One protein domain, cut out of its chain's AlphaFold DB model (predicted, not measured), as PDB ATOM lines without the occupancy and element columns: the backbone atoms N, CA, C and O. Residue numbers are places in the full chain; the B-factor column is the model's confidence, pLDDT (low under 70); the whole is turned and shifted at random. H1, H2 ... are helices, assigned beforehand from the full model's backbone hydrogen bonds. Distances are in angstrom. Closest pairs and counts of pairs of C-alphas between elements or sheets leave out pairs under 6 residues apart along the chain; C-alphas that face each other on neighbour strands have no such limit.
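Overview. This is residues 33 to 104 of the 189 residues of an uncharacterized protein of Trifolium subterraneum (UniProt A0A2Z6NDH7). The longest helix, H2, and H4 lie side by side and run opposite ways, with the short helix H3 at the turn between them, where the chain folds back. H1 stands crosswise to H2, its first residues near the middle of H2 and well away from H4, and a long link, residues 45 to 56, loops from its end to the beginning of H2; on the way residues 49 to 50 pair briefly, antiparallel, with residues 102 to 103 of the tail after H4. The printed part has 72 residues, with four named helices in the order H1, H2, H3, H4 and no named strand, and its class is all helix. The whole is compact, with a radius of gyration of the C-alphas of 12.7 A, and elongated in outline, spanning 36 by 24 by 20 A.

Along the chain. Find C-alpha 57 at (45.448, -69.937, 101.001); from there H2, residues 57 to 76, runs 28.6 A to C-alpha 76 at (64.487, -85.932, 86.934). After a link of 2 residues comes H3, residues 79 to 83, 6.2 A from first to last C-alpha. H4, residues 87 to 100, then runs 19.9 A to C-alpha 100 at (44.154, -76.852, 90.314). Go back to C-alpha 33 at (64.503, -74.951, 97.365) for the beginning of H1, residues 33 to 44, 16.8 A long.

Arrangement. Begin at H2, which touches H4 with its residues 63 to 70 alone. Their closest C-alphas are those of Ala 63 and Cys 100, 5.5 A apart. These two helices stand at a shallow tilt of 20 degrees and run opposite ways. H1 and H2 only just touch, with 3 pairs of C-alphas within 8 A, made by residues 34 to 38 of H1 and residue 68 of H2. Look at Asp 34 and Thr 68 for their closest C-alphas, 6.5 A apart; the lines of H1 and H2 are about perpendicular, at 82 degrees. H3 is close to H2 but not clearly touching it, the closest C-alphas being those of Leu 74 and Leu 82, 7.3 A apart. H3 is also close to H4 but not clearly touching it, with the C-alphas of Leu 82 and Val 90 closest at 6.8 A. H1 is apart from H3 and from H4. In H1, H2, H3 and H4 every O i to N i+4 pair is within hydrogen-bond range.

Size, cuts and confidence. The two C-alphas farthest apart are those of Thr 54 and Leu 80, 37.5 A. The printed part has no cut. The link from H1 to H2, 12 residues, is long; those from H2 to H3 and from H3 to H4 are tight. The mean pLDDT of the printed part is 87.1, and the model's confidence is low, under 70, at residues 52 to 54, which you find in the long link.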
ATOM      1  N   ASP A  33      64.226 -74.418  98.702       85.00
ATOM      2  CA  ASP A  33      64.503 -74.951  97.365       85.00
ATOM      3  C   ASP A  33      63.286 -74.848  96.436       85.00
ATOM      4  O   ASP A  33      63.430 -74.508  95.262       85.00
ATOM      5  N   ASP A  34      62.081 -75.075  96.967       87.06
ATOM      6  CA  ASP A  34      60.827 -74.957  96.218       87.06
ATOM      7  C   ASP A  34      60.512 -73.499  95.901       87.06
ATOM      8  O   ASP A  34      60.159 -73.177  94.768       87.06
ATOM      9  N   ALA A  35      60.713 -72.597  96.864       85.25
ATOM     10  CA  ALA A  35      60.546 -71.163  96.656       85.25
ATOM     11  C   ALA A  35      61.497 -70.638  95.569       85.25
ATOM     12  O   ALA A  35      61.083 -69.879  94.687       85.25
ATOM     13  N   LYS A  36      62.762 -71.080  95.586       87.94
ATOM     14  CA  LYS A  36      63.745 -70.737  94.553       87.94
ATOM     15  C   LYS A  36      63.326 -71.273  93.183       87.94
ATOM     16  O   LYS A  36      63.323 -70.516  92.217       87.94
ATOM     17  N   LEU A  37      62.929 -72.543  93.110       89.38
ATOM     18  CA  LEU A  37      62.477 -73.198  91.881       89.38
ATOM     19  C   LEU A  37      61.267 -72.485  91.263       89.38
ATOM     20  O   LEU A  37      61.265 -72.195  90.069       89.38
ATOM     21  N   LEU A  38      60.264 -72.163  92.086       87.38
ATOM     22  CA  LEU A  38      59.070 -71.425  91.677       87.38
ATOM     23  C   LEU A  38      59.415 -70.024  91.176       87.38
ATOM     24  O   LEU A  38      58.893 -69.599  90.149       87.38
ATOM     25  N   THR A  39      60.319 -69.329  91.868       87.81
ATOM     26  CA  THR A  39      60.758 -67.985  91.476       87.81
ATOM     27  C   THR A  39      61.481 -68.028  90.131       87.81
ATOM     28  O   THR A  39      61.116 -67.297  89.212       87.81
ATOM     29  N   GLU A  40      62.461 -68.924  89.972       90.25
ATOM     30  CA  GLU A  40      63.179 -69.107  88.707       90.25
ATOM     31  C   GLU A  40      62.226 -69.477  87.566       90.25
ATOM     32  O   GLU A  40      62.332 -68.928  86.468       90.25
ATOM     33  N   PHE A  41      61.264 -70.363  87.824       89.19
ATOM     34  CA  PHE A  41      60.259 -70.741  86.839       89.19
ATOM     35  C   PHE A  41      59.375 -69.554  86.439       89.19
ATOM     36  O   PHE A  41      59.242 -69.269  85.248       89.19
ATOM     37  N   ALA A  42      58.828 -68.817  87.410       86.06
ATOM     38  CA  ALA A  42      57.967 -67.661  87.170       86.06
ATOM     39  C   ALA A  42      58.686 -66.554  86.382       86.06
ATOM     40  O   ALA A  42      58.085 -65.939  85.505       86.06
ATOM     41  N   THR A  43      59.991 -66.349  86.613       88.19
ATOM     42  CA  THR A  43      60.772 -65.378  85.821       88.19
ATOM     43  C   THR A  43      60.899 -65.759  84.345       88.19
ATOM     44  O   THR A  43      60.975 -64.879  83.491       88.19
ATOM     45  N   ARG A  44      60.909 -67.059  84.026       88.38
ATOM     46  CA  ARG A  44      60.983 -67.561  82.643       88.38
ATOM     47  C   ARG A  44      59.611 -67.696  81.992       88.38
ATOM     48  O   ARG A  44      59.512 -67.644  80.769       88.38
ATOM     49  N   HIS A  45      58.569 -67.867  82.799       88.12
ATOM     50  CA  HIS A  45      57.203 -68.107  82.351       88.12
ATOM     51  C   HIS A  45      56.231 -67.149  83.056       88.12
ATOM     52  O   HIS A  45      55.408 -67.594  83.853       88.12
ATOM     53  N   PRO A  46      56.283 -65.837  82.752       82.62
ATOM     54  CA  PRO A  46      55.462 -64.831  83.435       82.62
ATOM     55  C   PRO A  46      53.953 -65.032  83.219       82.62
ATOM     56  O   PRO A  46      53.146 -64.610  84.038       82.62
ATOM     57  N   ASN A  47      53.574 -65.719  82.136       84.81
ATOM     58  CA  ASN A  47      52.184 -66.042  81.808       84.81
ATOM     59  C   ASN A  47      51.693 -67.343  82.471       84.81
ATOM     60  O   ASN A  47      50.557 -67.754  82.231       84.81
ATOM     61  N   PHE A  48      52.535 -68.025  83.254       85.44
ATOM     62  CA  PHE A  48      52.132 -69.207  84.007       85.44
ATOM     63  C   PHE A  48      51.501 -68.785  85.330       85.44
ATOM     64  O   PHE A  48      52.193 -68.422  86.282       85.44
ATOM     65  N   LEU A  49      50.174 -68.815  85.370       80.88
ATOM     66  CA  LEU A  49      49.398 -68.270  86.475       80.88
ATOM     67  C   LEU A  49      48.370 -69.290  86.953       80.88
ATOM     68  O   LEU A  49      47.757 -70.021  86.168       80.88
ATOM     69  N   LEU A  50      48.163 -69.310  88.267       84.62
ATOM     70  CA  LEU A  50      46.994 -69.938  88.860       84.62
ATOM     71  C   LEU A  50      45.785 -69.045  88.556       84.62
ATOM     72  O   LEU A  50      45.844 -67.834  88.770       84.62
ATOM     73  N   SER A  51      44.709 -69.619  88.019       81.00
ATOM     74  CA  SER A  51      43.480 -68.888  87.698       81.00
ATOM     75  C   SER A  51      42.994 -68.057  88.892       81.00
ATOM     76  O   SER A  51      43.051 -68.511  90.029       81.00
ATOM     77  N   GLU A  52      42.403 -66.887  88.630       65.94
ATOM     78  CA  GLU A  52      41.848 -65.970  89.649       65.94
ATOM     79  C   GLU A  52      40.598 -66.501  90.382       65.94
ATOM     80  O   GLU A  52      39.836 -65.740  90.978       65.94
ATOM     81  N   GLN A  53      40.343 -67.810  90.342       65.19
ATOM     82  CA  GLN A  53      39.302 -68.388  91.184       65.19
ATOM     83  C   GLN A  53      39.662 -68.086  92.643       65.19
ATOM     84  O   GLN A  53      40.840 -68.031  92.998       65.19
ATOM     85  N   THR A  54      38.659 -67.842  93.488       59.28
ATOM     86  CA  THR A  54      38.840 -67.550  94.915       59.28
ATOM     87  C   THR A  54      39.369 -68.784  95.647       59.28
ATOM     88  O   THR A  54      38.658 -69.472  96.377       59.28
ATOM     89  N   HIS A  55      40.643 -69.095  95.428       76.00
ATOM     90  CA  HIS A  55      41.355 -70.161  96.097       76.00
ATOM     91  C   HIS A  55      41.637 -69.727  97.533       76.00
ATOM     92  O   HIS A  55      42.140 -68.632  97.794       76.00
ATOM     93  N   THR A  56      41.322 -70.598  98.487       83.75
ATOM     94  CA  THR A  56      41.777 -70.397  99.864       83.75
ATOM     95  C   THR A  56      43.310 -70.479  99.905       83.75
ATOM     96  O   THR A  56      43.902 -71.172  99.074       83.75
ATOM     97  N   PRO A  57      43.988 -69.849 100.882       82.81
ATOM     98  CA  PRO A  57      45.448 -69.937 101.001       82.81
ATOM     99  C   PRO A  57      45.978 -71.380 101.023       82.81
ATOM    100  O   PRO A  57      47.035 -71.674 100.468       82.81
ATOM    101  N   VAL A  58      45.207 -72.305 101.605       85.38
ATOM    102  CA  VAL A  58      45.520 -73.742 101.628       85.38
ATOM    103  C   VAL A  58      45.460 -74.353 100.225       85.38
ATOM    104  O   VAL A  58      46.351 -75.108  99.853       85.38
ATOM    105  N   MET A  59      44.449 -74.011  99.422       84.88
ATOM    106  CA  MET A  59      44.337 -74.493  98.041       84.88
ATOM    107  C   MET A  59      45.463 -73.968  97.154       84.88
ATOM    108  O   MET A  59      46.015 -74.734  96.368       84.88
ATOM    109  N   ILE A  60      45.829 -72.693  97.311       85.88
ATOM    110  CA  ILE A  60      46.962 -72.092  96.593       85.88
ATOM    111  C   ILE A  60      48.239 -72.870  96.913       85.88
ATOM    112  O   ILE A  60      48.950 -73.297  96.006       85.88
ATOM    113  N   ARG A  61      48.498 -73.124  98.200       85.94
ATOM    114  CA  ARG A  61      49.656 -73.904  98.636       85.94
ATOM    115  C   ARG A  61      49.687 -75.297  97.997       85.94
ATOM    116  O   ARG A  61      50.698 -75.651  97.402       85.94
ATOM    117  N   ILE A  62      48.585 -76.045  98.062       88.00
ATOM    118  CA  ILE A  62      48.489 -77.396  97.477       88.00
ATOM    119  C   ILE A  62      48.717 -77.364  95.960       88.00
ATOM    120  O   ILE A  62      49.405 -78.226  95.418       88.00
ATOM    121  N   ALA A  63      48.166 -76.371  95.257       89.81
ATOM    122  CA  ALA A  63      48.363 -76.226  93.819       89.81
ATOM    123  C   ALA A  63      49.853 -76.068  93.477       89.81
ATOM    124  O   ALA A  63      50.380 -76.796  92.634       89.81
ATOM    125  N   TYR A  64      50.556 -75.174  94.172       89.38
ATOM    126  CA  TYR A  64      51.988 -74.980  93.962       89.38
ATOM    127  C   TYR A  64      52.833 -76.180  94.414       89.38
ATOM    128  O   TYR A  64      53.806 -76.486  93.735       89.38
ATOM    129  N   GLU A  65      52.455 -76.909  95.468       90.56
ATOM    130  CA  GLU A  65      53.112 -78.171  95.865       90.56
ATOM    131  C   GLU A  65      52.963 -79.268  94.792       90.56
ATOM    132  O   GLU A  65      53.915 -79.998  94.491       90.56
ATOM    133  N   ASN A  66      51.789 -79.363  94.158       91.62
ATOM    134  CA  ASN A  66      51.578 -80.255  93.015       91.62
ATOM    135  C   ASN A  66      52.451 -79.837  91.826       91.62
ATOM    136  O   ASN A  66      53.067 -80.685  91.180       91.62
ATOM    137  N   PHE A  67      52.538 -78.533  91.551       92.06
ATOM    138  CA  PHE A  67      53.371 -78.012  90.471       92.06
ATOM    139  C   PHE A  67      54.861 -78.257  90.711       92.06
ATOM    140  O   PHE A  67      55.536 -78.746  89.808       92.06
ATOM    141  N   THR A  68      55.388 -77.976  91.905       91.81
ATOM    142  CA  THR A  68      56.809 -78.215  92.208       91.81
ATOM    143  C   THR A  68      57.149 -79.695  92.120       91.81
ATOM    144  O   THR A  68      58.181 -80.049  91.549       91.81
ATOM    145  N   SER A  69      56.268 -80.568  92.612       92.25
ATOM    146  CA  SER A  69      56.437 -82.020  92.511       92.25
ATOM    147  C   SER A  69      56.462 -82.490  91.055       92.25
ATOM    148  O   SER A  69      57.382 -83.210  90.659       92.25
ATOM    149  N   PHE A  70      55.514 -82.026  90.237       93.25
ATOM    150  CA  PHE A  70      55.482 -82.313  88.800       93.25
ATOM    151  C   PHE A  70      56.729 -81.786  88.086       93.25
ATOM    152  O   PHE A  70      57.357 -82.502  87.312       93.25
ATOM    153  N   PHE A  71      57.131 -80.547  88.363       91.69
ATOM    154  CA  PHE A  71      58.270 -79.923  87.701       91.69
ATOM    155  C   PHE A  71      59.588 -80.631  88.041       91.69
ATOM    156  O   PHE A  71      60.385 -80.909  87.146       91.69
ATOM    157  N   LYS A  72      59.790 -81.017  89.309       92.56
ATOM    158  CA  LYS A  72      60.926 -81.859  89.720       92.56
ATOM    159  C   LYS A  72      60.900 -83.221  89.038       92.56
ATOM    160  O   LYS A  72      61.941 -83.701  88.595       92.56
ATOM    161  N   PHE A  73      59.722 -83.832  88.928       92.25
ATOM    162  CA  PHE A  73      59.556 -85.080  88.192       92.25
ATOM    163  C   PHE A  73      59.990 -84.914  86.731       92.25
ATOM    164  O   PHE A  73      60.841 -85.680  86.285       92.25
ATOM    165  N   LEU A  74      59.535 -83.871  86.029       91.19
ATOM    166  CA  LEU A  74      59.987 -83.585  84.663       91.19
ATOM    167  C   LEU A  74      61.509 -83.392  84.582       91.19
ATOM    168  O   LEU A  74      62.141 -83.917  83.673       91.19
ATOM    169  N   GLN A  75      62.114 -82.674  85.532       90.75
ATOM    170  CA  GLN A  75      63.565 -82.448  85.563       90.75
ATOM    171  C   GLN A  75      64.381 -83.717  85.845       90.75
ATOM    172  O   GLN A  75      65.529 -83.811  85.417       90.75
ATOM    173  N   SER A  76      63.813 -84.678  86.575       92.62
ATOM    174  CA  SER A  76      64.487 -85.932  86.934       92.62
ATOM    175  C   SER A  76      64.505 -86.978  85.819       92.62
ATOM    176  O   SER A  76      65.205 -87.981  85.941       92.62
ATOM    177  N   GLN A  77      63.720 -86.773  84.762       93.31
ATOM    178  CA  GLN A  77      63.518 -87.748  83.698       93.31
ATOM    179  C   GLN A  77      64.106 -87.245  82.385       93.31
ATOM    180  O   GLN A  77      64.202 -86.042  82.135       93.31
ATOM    181  N   SER A  78      64.478 -88.179  81.510       89.94
ATOM    182  CA  SER A  78      64.848 -87.810  80.150       89.94
ATOM    183  C   SER A  78      63.603 -87.381  79.366       89.94
ATOM    184  O   SER A  78      62.511 -87.923  79.554       89.94
ATOM    185  N   THR A  79      63.755 -86.436  78.436       86.25
ATOM    186  CA  THR A  79      62.658 -86.037  77.537       86.25
ATOM    187  C   THR A  79      62.090 -87.235  76.774       86.25
ATOM    188  O   THR A  79      60.887 -87.296  76.540       86.25
ATOM    189  N   LEU A  80      62.943 -88.199  76.414       84.12
ATOM    190  CA  LEU A  80      62.524 -89.417  75.728       84.12
ATOM    191  C   LEU A  80      61.583 -90.249  76.607       84.12
ATOM    192  O   LEU A  80      60.496 -90.602  76.156       84.12
ATOM    193  N   ASP A  81      61.954 -90.508  77.862       88.56
ATOM    194  CA  ASP A  81      61.133 -91.294  78.792       88.56
ATOM    195  C   ASP A  81      59.799 -90.609  79.098       88.56
ATOM    196  O   ASP A  81      58.762 -91.269  79.158       88.56
ATOM    197  N   LEU A  82      59.802 -89.279  79.236       88.62
ATOM    198  CA  LEU A  82      58.591 -88.485  79.468       88.62
ATOM    199  C   LEU A  82      57.589 -88.580  78.314       88.62
ATOM    200  O   LEU A  82      56.384 -88.620  78.550       88.62
ATOM    201  N   LEU A  83      58.082 -88.611  77.074       83.88
ATOM    202  CA  LEU A  83      57.245 -88.675  75.876       83.88
ATOM    203  C   LEU A  83      56.854 -90.108  75.488       83.88
ATOM    204  O   LEU A  83      55.923 -90.280  74.706       83.88
ATOM    205  N   THR A  84      57.518 -91.122  76.045       82.00
ATOM    206  CA  THR A  84      57.287 -92.537  75.721       82.00
ATOM    207  C   THR A  84      56.735 -93.297  76.929       82.00
ATOM    208  O   THR A  84      55.521 -93.384  77.113       82.00
ATOM    209  N   THR A  85      57.611 -93.808  77.793       86.25
ATOM    210  CA  THR A  85      57.293 -94.730  78.891       86.25
ATOM    211  C   THR A  85      56.441 -94.095  79.994       86.25
ATOM    212  O   THR A  85      55.546 -94.735  80.543       86.25
ATOM    213  N   LEU A  86      56.697 -92.828  80.330       87.94
ATOM    214  CA  LEU A  86      56.059 -92.114  81.445       87.94
ATOM    215  C   LEU A  86      54.915 -91.196  81.004       87.94
ATOM    216  O   LEU A  86      54.326 -90.494  81.827       87.94
ATOM    217  N   LYS A  87      54.569 -91.222  79.719       86.69
ATOM    218  CA  LYS A  87      53.592 -90.341  79.072       86.69
ATOM    219  C   LYS A  87      52.238 -90.283  79.781       86.69
ATOM    220  O   LYS A  87      51.691 -89.201  79.979       86.69
ATOM    221  N   SER A  88      51.707 -91.429  80.211       87.12
ATOM    222  CA  SER A  88      50.437 -91.503  80.949       87.12
ATOM    223  C   SER A  88      50.524 -90.842  82.328       87.12
ATOM    224  O   SER A  88      49.601 -90.137  82.730       87.12
ATOM    225  N   SER A  89      51.655 -91.002  83.022       90.56
ATOM    226  CA  SER A  89      51.926 -90.340  84.303       90.56
ATOM    227  C   SER A  89      52.051 -88.825  84.133       90.56
ATOM    228  O   SER A  89      51.442 -88.067  84.887       90.56
ATOM    229  N   VAL A  90      52.766 -88.374  83.094       91.56
ATOM    230  CA  VAL A  90      52.888 -86.946  82.756       91.56
ATOM    231  C   VAL A  90      51.515 -86.348  82.441       91.56
ATOM    232  O   VAL A  90      51.170 -85.300  82.979       91.56
ATOM    233  N   SER A  91      50.707 -87.027  81.621       89.69
ATOM    234  CA  SER A  91      49.353 -86.582  81.267       89.69
ATOM    235  C   SER A  91      48.423 -86.517  82.484       89.69
ATOM    236  O   SER A  91      47.700 -85.535  82.656       89.69
ATOM    237  N   ALA A  92      48.486 -87.504  83.384       91.12
ATOM    238  CA  ALA A  92      47.707 -87.498  84.620       91.12
ATOM    239  C   ALA A  92      48.089 -86.325  85.539       91.12
ATOM    240  O   ALA A  92      47.209 -85.632  86.048       91.12
ATOM    241  N   GLN A  93      49.388 -86.065  85.720       91.62
ATOM    242  CA  GLN A  93      49.865 -84.946  86.540       91.62
ATOM    243  C   GLN A  93      49.536 -83.586  85.905       91.62
ATOM    244  O   GLN A  93      49.109 -82.673  86.609       91.62
ATOM    245  N   LEU A  94      49.625 -83.461  84.577       91.94
ATOM    246  CA  LEU A  94      49.160 -82.273  83.851       91.94
ATOM    247  C   LEU A  94      47.673 -81.996  84.083       91.94
ATOM    248  O   LEU A  94      47.293 -80.854  84.339       91.94
ATOM    249  N   ASN A  95      46.837 -83.034  84.053       90.75
ATOM    250  CA  ASN A  95      45.412 -82.891  84.332       90.75
ATOM    251  C   ASN A  95      45.155 -82.409  85.772       90.75
ATOM    252  O   ASN A  95      44.309 -81.545  85.988       90.75
ATOM    253  N   VAL A  96      45.926 -82.889  86.756       91.56
ATOM    254  CA  VAL A  96      45.857 -82.377  88.139       91.56
ATOM    255  C   VAL A  96      46.173 -80.879  88.185       91.56
ATOM    256  O   VAL A  96      45.437 -80.126  88.819       91.56
ATOM    257  N   LEU A  97      47.202 -80.416  87.468       91.69
ATOM    258  CA  LEU A  97      47.535 -78.986  87.409       91.69
ATOM    259  C   LEU A  97      46.431 -78.146  86.755       91.69
ATOM    260  O   LEU A  97      46.135 -77.049  87.234       91.69
ATOM    261  N   ARG A  98      45.773 -78.671  85.714       89.56
ATOM    262  CA  ARG A  98      44.599 -78.030  85.100       89.56
ATOM    263  C   ARG A  98      43.433 -77.923  86.078       89.56
ATOM    264  O   ARG A  98      42.830 -76.856  86.172       89.56
ATOM    265  N   ILE A  99      43.149 -78.985  86.836       89.25
ATOM    266  CA  ILE A  99      42.105 -79.000  87.874       89.25
ATOM    267  C   ILE A  99      42.426 -77.997  88.987       89.25
ATOM    268  O   ILE A  99      41.530 -77.301  89.459       89.25
ATOM    269  N   CYS A 100      43.700 -77.875  89.374       87.44
ATOM    270  CA  CYS A 100      44.154 -76.852  90.314       87.44
ATOM    271  C   CYS A 100      43.983 -75.422  89.776       87.44
ATOM    272  O   CYS A 100      43.990 -74.489  90.568       87.44
ATOM    273  N   GLY A 101      43.801 -75.247  88.464       87.31
ATOM    274  CA  GLY A 101      43.541 -73.956  87.834       87.31
ATOM    275  C   GLY A 101      44.752 -73.331  87.150       87.31
ATOM    276  O   GLY A 101      44.665 -72.169  86.753       87.31
ATOM    277  N   PHE A 102      45.866 -74.052  86.984       90.38
ATOM    278  CA  PHE A 102      47.023 -73.523  86.259       90.38
ATOM    279  C   PHE A 102      46.729 -73.346  84.770       90.38
ATOM    280  O   PHE A 102      46.183 -74.228  84.095       90.38
ATOM    281  N   LYS A 103      47.142 -72.191  84.253       88.31
ATOM    282  CA  LYS A 103      47.060 -71.820  82.840       88.31
ATOM    283  C   LYS A 103      48.370 -71.173  82.403       88.31
ATOM    284  O   LYS A 103      49.087 -70.605  83.223       88.31
ATOM    285  N   GLY A 104      48.663 -71.260  81.110       88.50
ATOM    286  CA  GLY A 104      49.811 -70.596  80.505       88.50
ATOM    287  C   GLY A 104      50.415 -71.400  79.360       88.50
ATOM    288  O   GLY A 104      50.359 -72.631  79.350       88.50
TER     289      GLY A 104